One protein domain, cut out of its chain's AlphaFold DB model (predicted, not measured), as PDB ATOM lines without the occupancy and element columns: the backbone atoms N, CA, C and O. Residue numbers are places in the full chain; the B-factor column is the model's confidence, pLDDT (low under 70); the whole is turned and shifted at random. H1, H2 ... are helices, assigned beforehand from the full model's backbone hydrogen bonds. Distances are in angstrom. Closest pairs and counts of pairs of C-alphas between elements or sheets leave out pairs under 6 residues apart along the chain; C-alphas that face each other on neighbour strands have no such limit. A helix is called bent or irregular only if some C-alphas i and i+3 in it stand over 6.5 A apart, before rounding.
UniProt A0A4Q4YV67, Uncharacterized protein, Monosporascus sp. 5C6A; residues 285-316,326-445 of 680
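AT A GLANCE: This is residues 285 to 316 and 326 to 445 of the 680 residues of an uncharacterized protein of Monosporascus sp. 5C6A (UniProt A0A4Q4YV67). Helices lie mostly crosswise in an elongated stack, with the hairpin H1 and H2 at one end, H5 and H6 near the middle, H7, H8 and H9 as a bundle beyond them, and a long tail, residues 424 to 445, at the far end. H3 and H4 fill in between the first hairpin and H5 and H6. The printed part has 152 residues with nine named helices, H1 to H9 in chain order, and no named strand; the class is all helix. It is only just compact, close to loose, with a radius of gyration of the C-alphas of 17.5 A and spans of 58 by 36 by 24 A.

HOW THE PARTS SIT: H8, residues 387 to 404, is the longest helix; it has a kink of 31 degrees near residue 398 and is only just irregular, C-alphas 400 and 403 being 6.6 A apart. With H7, residues 371 to 383, and H9, residues 411 to 423, it makes an up and down bundle, each helix running against the one before it. H7 and H8 form a hairpin, touching through residues 389 to 397 of H8 alone, closest at the C-alphas of Ile 381 and Phe 390, 6.2 A. H8 and H9, also a hairpin, touch at a shallow tilt of 32 degrees, with the C-alphas of Tyr 401 and Glu 412 closest at 6.0 A. Residues 388 to 392 of H8 alone touch H5, residues 344 to 353, where the closest C-alphas, of Leu 352 and Ala 389, are 5.2 A apart. H5 and H6, residues 357 to 367, form a hairpin at 4 degrees; the C-alphas of Ser 351 and Leu 360 are closest at 5.0 A. H4, residues 335 to 342, touches H6 at a steep tilt of 67 degrees, only just short of perpendicular, with the C-alphas of Ser 339 and Gly 367 closest at 5.7 A. H1, residues 285 to 295, touches H4, closest at the C-alphas of Ala 287 and Ala 342, 4.3 A. H1 and H2, residues 299 to 308, form a hairpin, with the C-alphas of Ala 293 and Leu 302 closest at 5.1 A. H3, residues 326 to 333, touches H2, with the C-alphas of Pro 299 and Phe 327 closest at 5.2 A. H6 and H7 are apart. In H1 to H7 and H9 every O i to N i+4 pair is within hydrogen-bond range; in H8 11 of 14 are.

IN THESE COORDINATES: H1 begins at C-alpha 285 (52.927, 88.137, 59.872). H8 measures 25.4 A from first to last C-alpha, H7 18.4 A and H9 18.2 A. H9 ends at C-alpha 423 (82.215, 89.059, 36.382).

THE WHOLE: The two C-alphas farthest apart, of Phe 308 and Glu 445, are 59.4 A apart. Residues 317 to 325 are not printed; C-alphas 316 and 326 are 12.9 A apart across this cut. Of the links printed whole, H8 to H9 is short and the others are tight. The mean pLDDT of the printed part is 71.3; residues 314 to 316, 387 and 397 to 445 of the model are under 70.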
ATOM      1  N   PHE A 285      52.515  89.189  58.949       86.31
ATOM      2  CA  PHE A 285      52.927  88.137  59.872       86.31
ATOM      3  C   PHE A 285      53.248  86.832  59.127       86.31
ATOM      4  O   PHE A 285      54.257  86.187  59.402       86.31
ATOM      5  N   ALA A 286      52.429  86.477  58.134       81.56
ATOM      6  CA  ALA A 286      52.654  85.334  57.259       81.56
ATOM      7  C   ALA A 286      53.996  85.423  56.522       81.56
ATOM      8  O   ALA A 286      54.779  84.474  56.549       81.56
ATOM      9  N   ALA A 287      54.278  86.568  55.894       80.44
ATOM     10  CA  ALA A 287      55.522  86.802  55.173       80.44
ATOM     11  C   ALA A 287      56.746  86.678  56.092       80.44
ATOM     12  O   ALA A 287      57.699  85.977  55.752       80.44
ATOM     13  N   GLU A 288      56.701  87.303  57.272       86.44
ATOM     14  CA  GLU A 288      57.784  87.270  58.263       86.44
ATOM     15  C   GLU A 288      58.003  85.851  58.818       86.44
ATOM     16  O   GLU A 288      59.144  85.399  58.931       86.44
ATOM     17  N   ALA A 289      56.930  85.100  59.084       86.12
ATOM     18  CA  ALA A 289      57.010  83.723  59.569       86.12
ATOM     19  C   ALA A 289      57.530  82.750  58.496       86.12
ATOM     20  O   ALA A 289      58.368  81.896  58.794       86.12
ATOM     21  N   ILE A 290      57.097  82.904  57.237       84.00
ATOM     22  CA  ILE A 290      57.654  82.162  56.096       84.00
ATOM     23  C   ILE A 290      59.142  82.493  55.950       84.00
ATOM     24  O   ILE A 290      59.967  81.591  55.813       84.00
ATOM     25  N   GLN A 291      59.513  83.773  56.024       82.62
ATOM     26  CA  GLN A 291      60.903  84.199  55.926       82.62
ATOM     27  C   GLN A 291      61.759  83.598  57.046       82.62
ATOM     28  O   GLN A 291      62.839  83.079  56.767       82.62
ATOM     29  N   ALA A 292      61.279  83.625  58.291       83.75
ATOM     30  CA  ALA A 292      61.969  83.042  59.438       83.75
ATOM     31  C   ALA A 292      62.164  81.529  59.270       83.75
ATOM     32  O   ALA A 292      63.290  81.046  59.405       83.75
ATOM     33  N   ALA A 293      61.107  80.808  58.883       83.69
ATOM     34  CA  ALA A 293      61.169  79.377  58.605       83.69
ATOM     35  C   ALA A 293      62.220  79.051  57.545       83.69
ATOM     36  O   ALA A 293      62.995  78.105  57.688       83.69
ATOM     37  N   ILE A 294      62.294  79.875  56.496       80.75
ATOM     38  CA  ILE A 294      63.253  79.641  55.429       80.75
ATOM     39  C   ILE A 294      64.682  80.039  55.808       80.75
ATOM     40  O   ILE A 294      65.627  79.331  55.457       80.75
ATOM     41  N   ILE A 295      64.873  81.126  56.555       77.88
ATOM     42  CA  ILE A 295      66.196  81.518  57.060       77.88
ATOM     43  C   ILE A 295      66.779  80.424  57.963       77.88
ATOM     44  O   ILE A 295      67.984  80.164  57.875       77.88
ATOM     45  N   GLN A 296      65.933  79.798  58.783       82.94
ATOM     46  CA  GLN A 296      66.294  78.720  59.708       82.94
ATOM     47  C   GLN A 296      66.389  77.342  59.036       82.94
ATOM     48  O   GLN A 296      66.866  76.405  59.669       82.94
ATOM     49  N   GLU A 297      65.982  77.226  57.767       84.62
ATOM     50  CA  GLU A 297      65.898  75.954  57.034       84.62
ATOM     51  C   GLU A 297      65.029  74.914  57.770       84.62
ATOM     52  O   GLU A 297      65.321  73.718  57.750       84.62
ATOM     53  N   ASP A 298      63.952  75.378  58.420       86.19
ATOM     54  CA  ASP A 298      63.050  74.555  59.227       86.19
ATOM     55  C   ASP A 298      61.814  74.122  58.404       86.19
ATOM     56  O   ASP A 298      60.889  74.917  58.176       86.19
ATOM     57  N   PRO A 299      61.768  72.861  57.927       84.88
ATOM     58  CA  PRO A 299      60.645  72.349  57.148       84.88
ATOM     59  C   PRO A 299      59.350  72.254  57.958       84.88
ATOM     60  O   PRO A 299      58.270  72.397  57.386       84.88
ATOM     61  N   GLU A 300      59.436  71.989  59.261       86.50
ATOM     62  CA  GLU A 300      58.262  71.807  60.114       86.50
ATOM     63  C   GLU A 300      57.599  73.151  60.384       86.50
ATOM     64  O   GLU A 300      56.379  73.268  60.238       86.50
ATOM     65  N   LEU A 301      58.405  74.175  60.672       87.62
ATOM     66  CA  LEU A 301      57.931  75.544  60.821       87.62
ATOM     67  C   LEU A 301      57.316  76.059  59.517       87.62
ATOM     68  O   LEU A 301      56.214  76.603  59.543       87.62
ATOM     69  N   LEU A 302      57.956  75.828  58.364       87.00
ATOM     70  CA  LEU A 302      57.408  76.253  57.073       87.00
ATOM     71  C   LEU A 302      56.056  75.580  56.790       87.00
ATOM     72  O   LEU A 302      55.098  76.251  56.411       87.00
ATOM     73  N   VAL A 303      55.938  74.269  57.028       87.12
ATOM     74  CA  VAL A 303      54.667  73.541  56.867       87.12
ATOM     75  C   VAL A 303      53.609  74.032  57.860       87.12
ATOM     76  O   VAL A 303      52.439  74.139  57.491       87.12
ATOM     77  N   ALA A 304      53.988  74.329  59.104       87.81
ATOM     78  CA  ALA A 304      53.076  74.858  60.113       87.81
ATOM     79  C   ALA A 304      52.534  76.236  59.713       87.81
ATOM     80  O   ALA A 304      51.323  76.449  59.765       87.81
ATOM     81  N   VAL A 305      53.406  77.130  59.236       87.69
ATOM     82  CA  VAL A 305      53.020  78.453  58.734       87.69
ATOM     83  C   VAL A 305      52.113  78.319  57.510       87.69
ATOM     84  O   VAL A 305      51.064  78.952  57.464       87.69
ATOM     85  N   MET A 306      52.421  77.428  56.565       88.00
ATOM     86  CA  MET A 306      51.550  77.219  55.402       88.00
ATOM     87  C   MET A 306      50.172  76.675  55.768       88.00
ATOM     88  O   MET A 306      49.167  77.161  55.253       88.00
ATOM     89  N   ARG A 307      50.096  75.735  56.716       87.94
ATOM     90  CA  ARG A 307      48.809  75.252  57.238       87.94
ATOM     91  C   ARG A 307      48.031  76.346  57.958       87.94
ATOM     92  O   ARG A 307      46.813  76.398  57.814       87.94
ATOM     93  N   PHE A 308      48.716  77.208  58.711       87.19
ATOM     94  CA  PHE A 308      48.098  78.352  59.382       87.19
ATOM     95  C   PHE A 308      47.442  79.312  58.380       87.19
ATOM     96  O   PHE A 308      46.353  79.815  58.639       87.19
ATOM     97  N   LEU A 309      48.039  79.479  57.199       84.81
ATOM     98  CA  LEU A 309      47.479  80.269  56.096       84.81
ATOM     99  C   LEU A 309      46.386  79.540  55.296       84.81
ATOM    100  O   LEU A 309      45.906  80.057  54.292       84.81
ATOM    101  N   GLY A 310      45.980  78.341  55.723       89.69
ATOM    102  CA  GLY A 310      44.967  77.537  55.042       89.69
ATOM    103  C   GLY A 310      45.493  76.750  53.840       89.69
ATOM    104  O   GLY A 310      44.711  76.085  53.160       89.69
ATOM    105  N   TYR A 311      46.804  76.761  53.585       88.44
ATOM    106  CA  TYR A 311      47.408  75.959  52.529       88.44
ATOM    107  C   TYR A 311      47.664  74.539  53.032       88.44
ATOM    108  O   TYR A 311      48.527  74.276  53.872       88.44
ATOM    109  N   VAL A 312      46.901  73.589  52.497       82.75
ATOM    110  CA  VAL A 312      47.118  72.164  52.748       82.75
ATOM    111  C   VAL A 312      48.001  71.618  51.626       82.75
ATOM    112  O   VAL A 312      47.630  71.760  50.460       82.75
ATOM    113  N   PRO A 313      49.154  70.989  51.927       73.69
ATOM    114  CA  PRO A 313      49.956  70.351  50.892       73.69
ATOM    115  C   PRO A 313      49.110  69.267  50.216       73.69
ATOM    116  O   PRO A 313      48.647  68.333  50.868       73.69
ATOM    117  N   ILE A 314      48.888  69.415  48.908       60.16
ATOM    118  CA  ILE A 314      47.982  68.557  48.123       60.16
ATOM    119  C   ILE A 314      48.551  67.131  47.986       60.16
ATOM    120  O   ILE A 314      47.809  66.174  47.770       60.16
ATOM    121  N   ALA A 315      49.862  66.961  48.180       55.53
ATOM    122  CA  ALA A 315      50.527  65.667  48.233       55.53
ATOM    123  C   ALA A 315      50.868  65.283  49.682       55.53
ATOM    124  O   ALA A 315      51.471  66.064  50.422       55.53
ATOM    125  N   SER A 316      50.533  64.053  50.085       49.66
ATOM    126  CA  SER A 316      51.026  63.505  51.345       49.66
ATOM    127  C   SER A 316      52.551  63.418  51.287       49.66
ATOM    128  O   SER A 316      53.101  62.641  50.511       49.66
ATOM    129  N   SER A 326      64.698  67.433  51.791       80.62
ATOM    130  CA  SER A 326      63.268  67.472  52.133       80.62
ATOM    131  C   SER A 326      62.735  68.901  52.239       80.62
ATOM    132  O   SER A 326      61.602  69.165  51.843       80.62
ATOM    133  N   PHE A 327      63.579  69.838  52.673       81.94
ATOM    134  CA  PHE A 327      63.254  71.254  52.752       81.94
ATOM    135  C   PHE A 327      62.988  71.872  51.369       81.94
ATOM    136  O   PHE A 327      61.992  72.560  51.164       81.94
ATOM    137  N   VAL A 328      63.816  71.546  50.372       79.56
ATOM    138  CA  VAL A 328      63.645  72.025  48.990       79.56
ATOM    139  C   VAL A 328      62.373  71.452  48.357       79.56
ATOM    140  O   VAL A 328      61.670  72.164  47.644       79.56
ATOM    141  N   ALA A 329      62.040  70.191  48.643       82.38
ATOM    142  CA  ALA A 329      60.798  69.575  48.170       82.38
ATOM    143  C   ALA A 329      59.550  70.267  48.750       82.38
ATOM    144  O   ALA A 329      58.568  70.479  48.037       82.38
ATOM    145  N   ILE A 330      59.608  70.671  50.021       84.00
ATOM    146  CA  ILE A 330      58.543  71.442  50.671       84.00
ATOM    147  C   ILE A 330      58.416  72.825  50.028       84.00
ATOM    148  O   ILE A 330      57.309  73.207  49.661       84.00
ATOM    149  N   ILE A 331      59.525  73.537  49.795       83.75
ATOM    150  CA  ILE A 331      59.476  74.836  49.105       83.75
ATOM    151  C   ILE A 331      58.867  74.689  47.704       83.75
ATOM    152  O   ILE A 331      58.006  75.481  47.342       83.75
ATOM    153  N   HIS A 332      59.250  73.668  46.929       81.81
ATOM    154  CA  HIS A 332      58.645  73.421  45.614       81.81
ATOM    155  C   HIS A 332      57.140  73.140  45.695       81.81
ATOM    156  O   HIS A 332      56.398  73.588  44.828       81.81
ATOM    157  N   THR A 333      56.689  72.426  46.731       87.19
ATOM    158  CA  THR A 333      55.265  72.113  46.941       87.19
ATOM    159  C   THR A 333      54.438  73.372  47.199       87.19
ATOM    160  O   THR A 333      53.274  73.422  46.817       87.19
ATOM    161  N   PHE A 334      55.043  74.381  47.826       85.44
ATOM    162  CA  PHE A 334      54.383  75.626  48.212       85.44
ATOM    163  C   PHE A 334      54.865  76.847  47.421       85.44
ATOM    164  O   PHE A 334      54.709  77.978  47.873       85.44
ATOM    165  N   LEU A 335      55.512  76.650  46.273       85.25
ATOM    166  CA  LEU A 335      56.278  77.711  45.622       85.25
ATOM    167  C   LEU A 335      55.409  78.917  45.231       85.25
ATOM    168  O   LEU A 335      55.809  80.054  45.470       85.25
ATOM    169  N   GLU A 336      54.216  78.669  44.682       85.19
ATOM    170  CA  GLU A 336      53.236  79.710  44.342       85.19
ATOM    171  C   GLU A 336      52.792  80.472  45.595       85.19
ATOM    172  O   GLU A 336      52.874  81.694  45.638       85.19
ATOM    173  N   GLN A 337      52.448  79.752  46.664       88.56
ATOM    174  CA  GLN A 337      51.954  80.333  47.912       88.56
ATOM    175  C   GLN A 337      53.036  81.138  48.643       88.56
ATOM    176  O   GLN A 337      52.753  82.205  49.190       88.56
ATOM    177  N   ILE A 338      54.289  80.662  48.640       84.81
ATOM    178  CA  ILE A 338      55.440  81.413  49.168       84.81
ATOM    179  C   ILE A 338      55.659  82.667  48.324       84.81
ATOM    180  O   ILE A 338      55.887  83.740  48.877       84.81
ATOM    181  N   SER A 339      55.584  82.545  46.998       84.12
ATOM    182  CA  SER A 339      55.766  83.673  46.089       84.12
ATOM    183  C   SER A 339      54.698  84.750  46.297       84.12
ATOM    184  O   SER A 339      55.032  85.931  46.321       84.12
ATOM    185  N   GLU A 340      53.440  84.357  46.492       84.00
ATOM    186  CA  GLU A 340      52.326  85.271  46.768       84.00
ATOM    187  C   GLU A 340      52.428  85.916  48.155       84.00
ATOM    188  O   GLU A 340      52.183  87.112  48.296       84.00
ATOM    189  N   SER A 341      52.816  85.142  49.173       83.94
ATOM    190  CA  SER A 341      52.781  85.597  50.571       83.94
ATOM    191  C   SER A 341      54.044  86.353  50.989       83.94
ATOM    192  O   SER A 341      53.966  87.372  51.663       83.94
ATOM    193  N   ALA A 342      55.217  85.849  50.606       82.69
ATOM    194  CA  ALA A 342      56.523  86.347  51.044       82.69
ATOM    195  C   ALA A 342      57.287  87.070  49.913       82.69
ATOM    196  O   ALA A 342      58.289  87.749  50.145       82.69
ATOM    197  N   GLY A 343      56.804  86.959  48.675       84.81
ATOM    198  CA  GLY A 343      57.427  87.563  47.509       84.81
ATOM    199  C   GLY A 343      58.556  86.719  46.916       84.81
ATOM    200  O   GLY A 343      59.300  86.003  47.591       84.81
ATOM    201  N   VAL A 344      58.743  86.875  45.607       83.25
ATOM    202  CA  VAL A 344      59.792  86.207  44.818       83.25
ATOM    203  C   VAL A 344      61.202  86.400  45.357       83.25
ATOM    204  O   VAL A 344      62.038  85.505  45.241       83.25
ATOM    205  N   TYR A 345      61.493  87.567  45.927       81.06
ATOM    206  CA  TYR A 345      62.832  87.900  46.400       81.06
ATOM    207  C   TYR A 345      63.334  86.936  47.466       81.06
ATOM    208  O   TYR A 345      64.510  86.574  47.447       81.06
ATOM    209  N   ILE A 346      62.444  86.486  48.352       80.44
ATOM    210  CA  ILE A 346      62.787  85.509  49.379       80.44
ATOM    211  C   ILE A 346      63.142  84.185  48.707       80.44
ATOM    212  O   ILE A 346      64.214  83.652  48.964       80.44
ATOM    213  N   LEU A 347      62.336  83.701  47.760       81.12
ATOM    214  CA  LEU A 347      62.642  82.465  47.032       81.12
ATOM    215  C   LEU A 347      63.964  82.542  46.259       81.12
ATOM    216  O   LEU A 347      64.751  81.594  46.298       81.12
ATOM    217  N   VAL A 348      64.253  83.666  45.601       80.56
ATOM    218  CA  VAL A 348      65.527  83.862  44.896       80.56
ATOM    219  C   VAL A 348      66.695  83.885  45.879       80.56
ATOM    220  O   VAL A 348      67.669  83.164  45.674       80.56
ATOM    221  N   TRP A 349      66.599  84.646  46.971       81.00
ATOM    222  CA  TRP A 349      67.652  84.712  47.988       81.00
ATOM    223  C   TRP A 349      67.943  83.340  48.601       81.00
ATOM    224  O   TRP A 349      69.098  82.941  48.740       81.00
ATOM    225  N   VAL A 350      66.895  82.576  48.894       79.06
ATOM    226  CA  VAL A 350      66.987  81.226  49.456       79.06
ATOM    227  C   VAL A 350      67.618  80.268  48.461       79.06
ATOM    228  O   VAL A 350      68.499  79.494  48.823       79.06
ATOM    229  N   SER A 351      67.233  80.359  47.190       77.75
ATOM    230  CA  SER A 351      67.848  79.568  46.124       77.75
ATOM    231  C   SER A 351      69.343  79.847  45.997       77.75
ATOM    232  O   SER A 351      70.126  78.920  45.791       77.75
ATOM    233  N   LEU A 352      69.751  81.109  46.162       78.81
ATOM    234  CA  LEU A 352      71.156  81.513  46.149       78.81
ATOM    235  C   LEU A 352      71.901  80.997  47.383       78.81
ATOM    236  O   LEU A 352      72.958  80.384  47.228       78.81
ATOM    237  N   LYS A 353      71.327  81.151  48.584       77.69
ATOM    238  CA  LYS A 353      71.898  80.648  49.846       77.69
ATOM    239  C   LYS A 353      72.080  79.127  49.819       77.69
ATOM    240  O   LYS A 353      73.160  78.631  50.131       77.69
ATOM    241  N   LEU A 354      71.057  78.397  49.375       76.62
ATOM    242  CA  LEU A 354      71.074  76.937  49.236       76.62
ATOM    243  C   LEU A 354      71.864  76.455  48.009       76.62
ATOM    244  O   LEU A 354      72.025  75.249  47.822       76.62
ATOM    245  N   ARG A 355      72.339  77.377  47.155       80.75
ATOM    246  CA  ARG A 355      73.027  77.094  45.883       80.75
ATOM    247  C   ARG A 355      72.243  76.121  44.997       80.75
ATOM    248  O   ARG A 355      72.817  75.253  44.339       80.75
ATOM    249  N   ASN A 356      70.921  76.257  44.995       80.00
ATOM    250  CA  ASN A 356      70.015  75.336  44.331       80.00
ATOM    251  C   ASN A 356      69.487  75.947  43.026       80.00
ATOM    252  O   ASN A 356      68.620  76.821  43.030       80.00
ATOM    253  N   SER A 357      70.011  75.471  41.893       76.31
ATOM    254  CA  SER A 357      69.632  75.960  40.563       76.31
ATOM    255  C   SER A 357      68.180  75.678  40.199       76.31
ATOM    256  O   SER A 357      67.554  76.521  39.567       76.31
ATOM    257  N   SER A 358      67.641  74.511  40.578       77.62
ATOM    258  CA  SER A 358      66.258  74.157  40.236       77.62
ATOM    259  C   SER A 358      65.264  75.013  41.007       77.62
ATOM    260  O   SER A 358      64.239  75.401  40.455       77.62
ATOM    261  N   LEU A 359      65.586  75.357  42.257       78.94
ATOM    262  CA  LEU A 359      64.772  76.269  43.047       78.94
ATOM    263  C   LEU A 359      64.833  77.694  42.488       78.94
ATOM    264  O   LEU A 359      63.790  78.329  42.368       78.94
ATOM    265  N   LEU A 360      66.017  78.161  42.069       81.12
ATOM    266  CA  LEU A 360      66.163  79.481  41.449       81.12
ATOM    267  C   LEU A 360      65.350  79.574  40.152       81.12
ATOM    268  O   LEU A 360      64.619  80.537  39.944       81.12
ATOM    269  N   GLU A 361      65.467  78.567  39.289       79.31
ATOM    270  CA  GLU A 361      64.744  78.501  38.020       79.31
ATOM    271  C   GLU A 361      63.228  78.444  38.236       79.31
ATOM    272  O   GLU A 361      62.484  79.177  37.581       79.31
ATOM    273  N   ALA A 362      62.769  77.652  39.207       78.75
ATOM    274  CA  ALA A 362      61.359  77.591  39.568       78.75
ATOM    275  C   ALA A 362      60.862  78.925  40.148       78.75
ATOM    276  O   ALA A 362      59.807  79.397  39.739       78.75
ATOM    277  N   ALA A 363      61.628  79.570  41.034       79.38
ATOM    278  CA  ALA A 363      61.282  80.868  41.616       79.38
ATOM    279  C   ALA A 363      61.141  81.962  40.546       79.38
ATOM    280  O   ALA A 363      60.200  82.753  40.590       79.38
ATOM    281  N   ILE A 364      62.046  81.981  39.562       78.56
ATOM    282  CA  ILE A 364      61.981  82.913  38.427       78.56
ATOM    283  C   ILE A 364      60.751  82.627  37.559       78.56
ATOM    284  O   ILE A 364      60.061  83.563  37.157       78.56
ATOM    285  N   THR A 365      60.482  81.349  37.281       79.00
ATOM    286  CA  THR A 365      59.399  80.918  36.384       79.00
ATOM    287  C   THR A 365      58.022  81.165  36.992       79.00
ATOM    288  O   THR A 365      57.150  81.713  36.328       79.00
ATOM    289  N   VAL A 366      57.827  80.765  38.249       78.44
ATOM    290  CA  VAL A 366      56.523  80.807  38.922       78.44
ATOM    291  C   VAL A 366      56.190  82.204  39.403       78.44
ATOM    292  O   VAL A 366      55.071  82.671  39.232       78.44
ATOM    293  N   GLY A 367      57.163  82.900  39.979       73.12
ATOM    294  CA  GLY A 367      56.885  84.192  40.575       73.12
ATOM    295  C   GLY A 367      56.981  85.377  39.618       73.12
ATOM    296  O   GLY A 367      56.771  86.514  40.038       73.12
ATOM    297  N   GLY A 368      57.310  85.140  38.342       77.69
ATOM    298  CA  GLY A 368      57.387  86.195  37.335       77.69
ATOM    299  C   GLY A 368      58.376  87.288  37.737       77.69
ATOM    300  O   GLY A 368      58.013  88.463  37.790       77.69
ATOM    301  N   LEU A 369      59.616  86.900  38.071       78.25
ATOM    302  CA  LEU A 369      60.662  87.843  38.471       78.25
ATOM    303  C   LEU A 369      60.843  88.885  37.364       78.25
ATOM    304  O   LEU A 369      61.472  88.607  36.341       78.25
ATOM    305  N   SER A 370      60.302  90.087  37.587       82.25
ATOM    306  CA  SER A 370      60.475  91.184  36.648       82.25
ATOM    307  C   SER A 370      61.964  91.443  36.453       82.25
ATOM    308  O   SER A 370      62.796  91.269  37.346       82.25
ATOM    309  N   LEU A 371      62.311  91.885  35.262       74.56
ATOM    310  CA  LEU A 371      63.684  92.165  34.897       74.56
ATOM    311  C   LEU A 371      64.328  93.253  35.773       74.56
ATOM    312  O   LEU A 371      65.503  93.161  36.121       74.56
ATOM    313  N   THR A 372      63.538  94.229  36.224       77.75
ATOM    314  CA  THR A 372      63.955  95.234  37.213       77.75
ATOM    315  C   THR A 372      64.325  94.593  38.551       77.75
ATOM    316  O   THR A 372      65.319  94.969  39.171       77.75
ATOM    317  N   HIS A 373      63.560  93.591  38.990       80.19
ATOM    318  CA  HIS A 373      63.852  92.845  40.212       80.19
ATOM    319  C   HIS A 373      65.096  91.971  40.052       80.19
ATOM    320  O   HIS A 373      65.952  91.944  40.936       80.19
ATOM    321  N   ALA A 374      65.250  91.321  38.897       76.94
ATOM    322  CA  ALA A 374      66.455  90.575  38.558       76.94
ATOM    323  C   ALA A 374      67.708  91.461  38.621       76.94
ATOM    324  O   ALA A 374      68.681  91.081  39.266       76.94
ATOM    325  N   LEU A 375      67.654  92.665  38.040       76.81
ATOM    326  CA  LEU A 375      68.711  93.680  38.111       76.81
ATOM    327  C   LEU A 375      69.064  94.077  39.547       76.81
ATOM    328  O   LEU A 375      70.244  94.149  39.887       76.81
ATOM    329  N   ALA A 376      68.067  94.310  40.403       80.88
ATOM    330  CA  ALA A 376      68.294  94.676  41.800       80.88
ATOM    331  C   ALA A 376      69.001  93.557  42.585       80.88
ATOM    332  O   ALA A 376      69.963  93.815  43.311       80.88
ATOM    333  N   ILE A 377      68.574  92.304  42.392       78.12
ATOM    334  CA  ILE A 377      69.225  91.126  42.987       78.12
ATOM    335  C   ILE A 377      70.663  91.013  42.481       78.12
ATOM    336  O   ILE A 377      71.582  90.782  43.264       78.12
ATOM    337  N   PHE A 378      70.858  91.227  41.181       76.31
ATOM    338  CA  PHE A 378      72.161  91.161  40.540       76.31
ATOM    339  C   PHE A 378      73.138  92.193  41.125       76.31
ATOM    340  O   PHE A 378      74.234  91.822  41.545       76.31
ATOM    341  N   ARG A 379      72.716  93.463  41.255       78.88
ATOM    342  CA  ARG A 379      73.494  94.521  41.931       78.88
ATOM    343  C   ARG A 379      73.882  94.113  43.342       78.88
ATOM    344  O   ARG A 379      75.047  94.223  43.712       78.88
ATOM    345  N   ARG A 380      72.933  93.576  44.111       76.62
ATOM    346  CA  ARG A 380      73.197  93.202  45.499       76.62
ATOM    347  C   ARG A 380      74.203  92.060  45.619       76.62
ATOM    348  O   ARG A 380      75.049  92.106  46.503       76.62
ATOM    349  N   ILE A 381      74.139  91.063  44.735       73.69
ATOM    350  CA  ILE A 381      75.110  89.955  44.686       73.69
ATOM    351  C   ILE A 381      76.522  90.472  44.401       73.69
ATOM    352  O   ILE A 381      77.482  90.009  45.018       73.69
ATOM    353  N   ILE A 382      76.640  91.434  43.484       71.19
ATOM    354  CA  ILE A 382      77.911  92.082  43.155       71.19
ATOM    355  C   ILE A 382      78.451  92.838  44.371       71.19
ATOM    356  O   ILE A 382      79.608  92.641  44.736       71.19
ATOM    357  N   GLU A 383      77.615  93.648  45.027       72.94
ATOM    358  CA  GLU A 383      77.993  94.416  46.222       72.94
ATOM    359  C   GLU A 383      78.533  93.520  47.343       72.94
ATOM    360  O   GLU A 383      79.520  93.865  47.988       72.94
ATOM    361  N   VAL A 384      77.919  92.352  47.566       72.31
ATOM    362  CA  VAL A 384      78.356  91.399  48.607       72.31
ATOM    363  C   VAL A 384      79.454  90.437  48.142       72.31
ATOM    364  O   VAL A 384      79.888  89.587  48.916       72.31
ATOM    365  N   ARG A 385      79.904  90.561  46.888       75.44
ATOM    366  CA  ARG A 385      80.961  89.757  46.263       75.44
ATOM    367  C   ARG A 385      80.753  88.231  46.323       75.44
ATOM    368  O   ARG A 385      81.715  87.466  46.412       75.44
ATOM    369  N   ASP A 386      79.512  87.750  46.231       74.69
ATOM    370  CA  ASP A 386      79.233  86.304  46.242       74.69
ATOM    371  C   ASP A 386      79.387  85.685  44.840       74.69
ATOM    372  O   ASP A 386      78.460  85.660  44.026       74.69
ATOM    373  N   SER A 387      80.578  85.144  44.563       69.44
ATOM    374  CA  SER A 387      80.911  84.523  43.269       69.44
ATOM    375  C   SER A 387      80.040  83.311  42.903       69.44
ATOM    376  O   SER A 387      79.801  83.059  41.718       69.44
ATOM    377  N   HIS A 388      79.538  82.554  43.882       70.94
ATOM    378  CA  HIS A 388      78.700  81.384  43.616       70.94
ATOM    379  C   HIS A 388      77.277  81.798  43.261       70.94
ATOM    380  O   HIS A 388      76.729  81.298  42.274       70.94
ATOM    381  N   ALA A 389      76.708  82.730  44.029       72.25
ATOM    382  CA  ALA A 389      75.420  83.337  43.720       72.25
ATOM    383  C   ALA A 389      75.464  83.995  42.337       72.25
ATOM    384  O   ALA A 389      74.603  83.736  41.499       72.25
ATOM    385  N   PHE A 390      76.527  84.745  42.046       75.44
ATOM    386  CA  PHE A 390      76.728  85.383  40.751       75.44
ATOM    387  C   PHE A 390      76.733  84.384  39.590       75.44
ATOM    388  O   PHE A 390      75.995  84.564  38.624       75.44
ATOM    389  N   LYS A 391      77.497  83.284  39.688       74.75
ATOM    390  CA  LYS A 391      77.500  82.228  38.658       74.75
ATOM    391  C   LYS A 391      76.110  81.631  38.444       74.75
ATOM    392  O   LYS A 391      75.716  81.393  37.301       74.75
ATOM    393  N   LEU A 392      75.374  81.390  39.529       73.94
ATOM    394  CA  LEU A 392      74.023  80.836  39.474       73.94
ATOM    395  C   LEU A 392      73.067  81.797  38.752       73.94
ATOM    396  O   LEU A 392      72.338  81.382  37.851       73.94
ATOM    397  N   VAL A 393      73.126  83.089  39.079       74.88
ATOM    398  CA  VAL A 393      72.292  84.116  38.445       74.88
ATOM    399  C   VAL A 393      72.695  84.353  36.990       74.88
ATOM    400  O   VAL A 393      71.819  84.396  36.133       74.88
ATOM    401  N   CYS A 394      73.985  84.403  36.652       74.50
ATOM    402  CA  CYS A 394      74.441  84.460  35.258       74.50
ATOM    403  C   CYS A 394      73.898  83.285  34.438       74.50
ATOM    404  O   CYS A 394      73.335  83.471  33.361       74.50
ATOM    405  N   LYS A 395      74.019  82.060  34.957       76.75
ATOM    406  CA  LYS A 395      73.578  80.861  34.243       76.75
ATOM    407  C   LYS A 395      72.074  80.869  33.965       76.75
ATOM    408  O   LYS A 395      71.667  80.538  32.853       76.75
ATOM    409  N   HIS A 396      71.266  81.215  34.965       72.50
ATOM    410  CA  HIS A 396      69.812  81.075  34.878       72.50
ATOM    411  C   HIS A 396      69.124  82.359  34.417       72.50
ATOM    412  O   HIS A 396      68.295  82.311  33.519       72.50
ATOM    413  N   VAL A 397      69.496  83.519  34.949       68.62
ATOM    414  CA  VAL A 397      68.836  84.790  34.632       68.62
ATOM    415  C   VAL A 397      69.344  85.365  33.311       68.62
ATOM    416  O   VAL A 397      68.544  85.602  32.411       68.62
ATOM    417  N   VAL A 398      70.661  85.519  33.124       67.12
ATOM    418  CA  VAL A 398      71.194  86.033  31.841       67.12
ATOM    419  C   VAL A 398      70.872  85.056  30.705       67.12
ATOM    420  O   VAL A 398      70.485  85.480  29.620       67.12
ATOM    421  N   GLY A 399      70.921  83.746  30.973       68.94
ATOM    422  CA  GLY A 399      70.489  82.712  30.032       68.94
ATOM    423  C   GLY A 399      69.028  82.858  29.582       68.94
ATOM    424  O   GLY A 399      68.764  82.792  28.380       68.94
ATOM    425  N   LEU A 400      68.092  83.107  30.508       66.88
ATOM    426  CA  LEU A 400      66.669  83.306  30.196       66.88
ATOM    427  C   LEU A 400      66.431  84.553  29.334       66.88
ATOM    428  O   LEU A 400      65.737  84.472  28.320       66.88
ATOM    429  N   TYR A 401      67.061  85.674  29.684       66.38
ATOM    430  CA  TYR A 401      66.863  86.946  28.982       66.38
ATOM    431  C   TYR A 401      67.694  87.077  27.691       66.38
ATOM    432  O   TYR A 401      67.346  87.863  26.810       66.38
ATOM    433  N   SER A 402      68.731  86.249  27.499       61.25
ATOM    434  CA  SER A 402      69.590  86.265  26.299       61.25
ATOM    435  C   SER A 402      68.850  86.034  24.977       61.25
ATOM    436  O   SER A 402      69.284  86.519  23.932       61.25
ATOM    437  N   LYS A 403      67.710  85.326  24.995       55.78
ATOM    438  CA  LYS A 403      66.915  85.049  23.786       55.78
ATOM    439  C   LYS A 403      66.181  86.287  23.242       55.78
ATOM    440  O   LYS A 403      65.788  86.269  22.077       55.78
ATOM    441  N   GLY A 404      66.014  87.341  24.051       55.34
ATOM    442  CA  GLY A 404      65.263  88.561  23.710       55.34
ATOM    443  C   GLY A 404      66.107  89.807  23.402       55.34
ATOM    444  O   GLY A 404      65.552  90.817  22.978       55.34
ATOM    445  N   MET A 405      67.432  89.757  23.572       58.06
ATOM    446  CA  MET A 405      68.334  90.923  23.520       58.06
ATOM    447  C   MET A 405      68.542  91.489  22.101       58.06
ATOM    448  O   MET A 405      69.578  91.258  21.475       58.06
ATOM    449  N   LYS A 406      67.564  92.231  21.569       53.41
ATOM    450  CA  LYS A 406      67.669  92.896  20.252       53.41
ATOM    451  C   LYS A 406      67.848  94.421  20.323       53.41
ATOM    452  O   LYS A 406      68.340  95.003  19.350       53.41
ATOM    453  N   GLU A 407      67.507  95.056  21.448       55.41
ATOM    454  CA  GLU A 407      67.437  96.522  21.582       55.41
ATOM    455  C   GLU A 407      68.270  97.068  22.757       55.41
ATOM    456  O   GLU A 407      68.254  96.530  23.861       55.41
ATOM    457  N   GLU A 408      68.991  98.163  22.502       48.78
ATOM    458  CA  GLU A 408      70.013  98.781  23.372       48.78
ATOM    459  C   GLU A 408      69.443  99.490  24.612       48.78
ATOM    460  O   GLU A 408      70.158  99.729  25.574       48.78
ATOM    461  N   ARG A 409      68.142  99.798  24.613       55.41
ATOM    462  CA  ARG A 409      67.438 100.414  25.756       55.41
ATOM    463  C   ARG A 409      66.571  99.422  26.528       55.41
ATOM    464  O   ARG A 409      65.709  99.826  27.305       55.41
ATOM    465  N   SER A 410      66.746  98.133  26.256       67.56
ATOM    466  CA  SER A 410      66.027  97.079  26.959       67.56
ATOM    467  C   SER A 410      66.723  96.799  28.290       67.56
ATOM    468  O   SER A 410      67.952  96.765  28.364       67.56
ATOM    469  N   MET A 411      65.957  96.593  29.359       67.25
ATOM    470  CA  MET A 411      66.541  96.292  30.670       67.25
ATOM    471  C   MET A 411      67.322  94.957  30.649       67.25
ATOM    472  O   MET A 411      68.131  94.687  31.535       67.25
ATOM    473  N   GLU A 412      67.109  94.112  29.631       67.56
ATOM    474  CA  GLU A 412      67.794  92.839  29.427       67.56
ATOM    475  C   GLU A 412      69.252  93.104  29.084       67.56
ATOM    476  O   GLU A 412      70.150  92.443  29.607       67.56
ATOM    477  N   TYR A 413      69.478  94.111  28.240       64.69
ATOM    478  CA  TYR A 413      70.802  94.584  27.879       64.69
ATOM    479  C   TYR A 413      71.555  95.119  29.099       64.69
ATOM    480  O   TYR A 413      72.700  94.726  29.312       64.69
ATOM    481  N   ASP A 414      70.907  95.929  29.939       67.50
ATOM    482  CA  ASP A 414      71.511  96.446  31.173       67.50
ATOM    483  C   ASP A 414      71.899  95.318  32.133       67.50
ATOM    484  O   ASP A 414      72.951  95.374  32.773       67.50
ATOM    485  N   LEU A 415      71.076  94.267  32.217       68.06
ATOM    486  CA  LEU A 415      71.336  93.118  33.079       68.06
ATOM    487  C   LEU A 415      72.515  92.294  32.577       68.06
ATOM    488  O   LEU A 415      73.384  91.931  33.369       68.06
ATOM    489  N   ALA A 416      72.557  92.015  31.273       64.31
ATOM    490  CA  ALA A 416      73.719  91.394  30.662       64.31
ATOM    491  C   ALA A 416      74.951  92.260  30.891       64.31
ATOM    492  O   ALA A 416      75.917  91.760  31.453       64.31
ATOM    493  N   SER A 417      74.902  93.546  30.538       66.31
ATOM    494  CA  SER A 417      76.021  94.466  30.722       66.31
ATOM    495  C   SER A 417      76.535  94.427  32.139       66.31
ATOM    496  O   SER A 417      77.693  94.111  32.338       66.31
ATOM    497  N   MET A 418      75.675  94.601  33.132       67.62
ATOM    498  CA  MET A 418      76.061  94.542  34.534       67.62
ATOM    499  C   MET A 418      76.636  93.182  34.945       67.62
ATOM    500  O   MET A 418      77.606  93.137  35.701       67.62
ATOM    501  N   ALA A 419      76.093  92.075  34.438       64.62
ATOM    502  CA  ALA A 419      76.678  90.755  34.636       64.62
ATOM    503  C   ALA A 419      78.087  90.669  34.055       64.62
ATOM    504  O   ALA A 419      79.022  90.328  34.769       64.62
ATOM    505  N   PHE A 420      78.277  91.054  32.799       62.88
ATOM    506  CA  PHE A 420      79.589  91.065  32.163       62.88
ATOM    507  C   PHE A 420      80.558  91.973  32.915       62.88
ATOM    508  O   PHE A 420      81.624  91.518  33.322       62.88
ATOM    509  N   THR A 421      80.133  93.205  33.195       61.78
ATOM    510  CA  THR A 421      80.889  94.246  33.886       61.78
ATOM    511  C   THR A 421      81.458  93.768  35.205       61.78
ATOM    512  O   THR A 421      82.591  94.086  35.534       61.78
ATOM    513  N   ASN A 422      80.696  92.984  35.959       65.00
ATOM    514  CA  ASN A 422      81.069  92.626  37.319       65.00
ATOM    515  C   ASN A 422      81.614  91.195  37.458       65.00
ATOM    516  O   ASN A 422      82.111  90.841  38.525       65.00
ATOM    517  N   ALA A 423      81.597  90.388  36.391       60.03
ATOM    518  CA  ALA A 423      82.215  89.059  36.382       60.03
ATOM    519  C   ALA A 423      83.728  89.124  36.639       60.03
ATOM    520  O   ALA A 423      84.270  88.285  37.358       60.03
ATOM    521  N   SER A 424      84.398  90.140  36.087       54.25
ATOM    522  CA  SER A 424      85.816  90.434  36.322       54.25
ATOM    523  C   SER A 424      86.088  90.817  37.780       54.25
ATOM    524  O   SER A 424      87.012  90.283  38.393       54.25
ATOM    525  N   LYS A 425      85.230  91.655  38.378       58.97
ATOM    526  CA  LYS A 425      85.390  92.159  39.757       58.97
ATOM    527  C   LYS A 425      85.369  91.071  40.830       58.97
ATOM    528  O   LYS A 425      85.965  91.233  41.887       58.97
ATOM    529  N   LEU A 426      84.683  89.956  40.579       53.09
ATOM    530  CA  LEU A 426      84.501  88.880  41.561       53.09
ATOM    531  C   LEU A 426      85.688  87.912  41.666       53.09
ATOM    532  O   LEU A 426      85.693  87.060  42.557       53.09
ATOM    533  N   ARG A 427      86.674  88.002  40.762       48.25
ATOM    534  CA  ARG A 427      87.888  87.164  40.784       48.25
ATOM    535  C   ARG A 427      89.186  87.964  40.893       48.25
ATOM    536  O   ARG A 427      90.219  87.348  41.154       48.25
ATOM    537  N   CYS A 428      89.147  89.282  40.703       42.16
ATOM    538  CA  CYS A 428      90.313  90.128  40.917       42.16
ATOM    539  C   CYS A 428      90.752  90.096  42.395       42.16
ATOM    540  O   CYS A 428      89.891  90.112  43.281       42.16
ATOM    541  N   PRO A 429      92.068  90.043  42.682       37.16
ATOM    542  CA  PRO A 429      92.589  90.266  44.029       37.16
ATOM    543  C   PRO A 429      92.100  91.614  44.577       37.16
ATOM    544  O   PRO A 429      91.793  92.516  43.794       37.16
ATOM    545  N   ASP A 430      92.036  91.757  45.903       35.94
ATOM    546  CA  ASP A 430      91.624  93.005  46.554       35.94
ATOM    547  C   ASP A 430      92.359  94.216  45.945       35.94
ATOM    548  O   ASP A 430      93.584  94.293  46.015       35.94
ATOM    549  N   GLY A 431      91.607  95.137  45.322       36.81
ATOM    550  CA  GLY A 431      92.130  96.405  44.789       36.81
ATOM    551  C   GLY A 431      91.825  96.737  43.320       36.81
ATOM    552  O   GLY A 431      92.061  97.876  42.941       36.81
ATOM    553  N   TYR A 432      91.279  95.820  42.508       35.94
ATOM    554  CA  TYR A 432      90.948  96.099  41.093       35.94
ATOM    555  C   TYR A 432      89.438  96.089  40.839       35.94
ATOM    556  O   TYR A 432      88.739  95.165  41.264       35.94
ATOM    557  N   ASP A 433      88.933  97.096  40.124       36.84
ATOM    558  CA  ASP A 433      87.504  97.403  40.007       36.84
ATOM    559  C   ASP A 433      87.000  97.310  38.549       36.84
ATOM    560  O   ASP A 433      86.208  98.128  38.081       36.84
ATOM    561  N   CYS A 434      87.408  96.256  37.831       37.38
ATOM    562  CA  CYS A 434      87.270  96.188  36.373       37.38
ATOM    563  C   CYS A 434      85.835  96.013  35.883       37.38
ATOM    564  O   CYS A 434      85.167  95.056  36.272       37.38
ATOM    565  N   SER A 435      85.388  96.889  34.977       38.94
ATOM    566  CA  SER A 435      83.984  97.044  34.574       38.94
ATOM    567  C   SER A 435      83.702  96.745  33.082       38.94
ATOM    568  O   SER A 435      83.380  97.638  32.317       38.94
ATOM    569  N   LEU A 436      83.760  95.479  32.641       37.94
ATOM    570  CA  LEU A 436      83.516  95.036  31.238       37.94
ATOM    571  C   LEU A 436      82.197  95.551  30.600       37.94
ATOM    572  O   LEU A 436      81.124  95.081  30.984       37.94
ATOM    573  N   PRO A 437      82.203  96.415  29.571       37.84
ATOM    574  CA  PRO A 437      80.975  96.801  28.871       37.84
ATOM    575  C   PRO A 437      80.516  95.718  27.875       37.84
ATOM    576  O   PRO A 437      81.309  95.045  27.205       37.84
ATOM    577  N   PHE A 438      79.201  95.579  27.747       38.72
ATOM    578  CA  PHE A 438      78.546  94.672  26.804       38.72
ATOM    579  C   PHE A 438      78.267  95.368  25.463       38.72
ATOM    580  O   PHE A 438      78.186  96.594  25.427       38.72
ATOM    581  N   ILE A 439      78.156  94.611  24.358       40.59
ATOM    582  CA  ILE A 439      77.809  95.158  23.030       40.59
ATOM    583  C   ILE A 439      76.755  94.297  22.322       40.59
ATOM    584  O   ILE A 439      76.796  93.068  22.357       40.59
ATOM    585  N   ARG A 440      75.812  94.970  21.647       40.34
ATOM    586  CA  ARG A 440      74.684  94.420  20.872       40.34
ATOM    587  C   ARG A 440      75.121  93.423  19.788       40.34
ATOM    588  O   ARG A 440      76.024  93.698  18.997       40.34
ATOM    589  N   LYS A 441      74.353  92.338  19.624       38.97
ATOM    590  CA  LYS A 441      74.395  91.468  18.434       38.97
ATOM    591  C   LYS A 441      74.015  92.283  17.186       38.97
ATOM    592  O   LYS A 441      72.853  92.638  17.009       38.97
ATOM    593  N   GLY A 442      75.004  92.616  16.353       41.56
ATOM    594  CA  GLY A 442      74.836  93.405  15.124       41.56
ATOM    595  C   GLY A 442      75.040  94.926  15.238       41.56
ATOM    596  O   GLY A 442      74.915  95.587  14.214       41.56
ATOM    597  N   ALA A 443      75.358  95.500  16.416       39.66
ATOM    598  CA  ALA A 443      75.957  96.859  16.455       39.66
ATOM    599  C   ALA A 443      77.455  96.824  16.152       39.66
ATOM    600  O   ALA A 443      78.028  97.826  15.741       39.66
ATOM    601  N   VAL A 444      78.078  95.671  16.380       38.88
ATOM    602  CA  VAL A 444      79.438  95.404  15.941       38.88
ATOM    603  C   VAL A 444      79.330  94.852  14.526       38.88
ATOM    604  O   VAL A 444      78.694  93.812  14.319       38.88
ATOM    605  N   GLU A 445      79.930  95.534  13.551       41.03
ATOM    606  CA  GLU A 445      80.286  94.875  12.292       41.03
ATOM    607  C   GLU A 445      81.085  93.599  12.625       41.03
ATOM    608  O   GLU A 445      81.726  93.530  13.674       41.03
TER     609      GLU A 445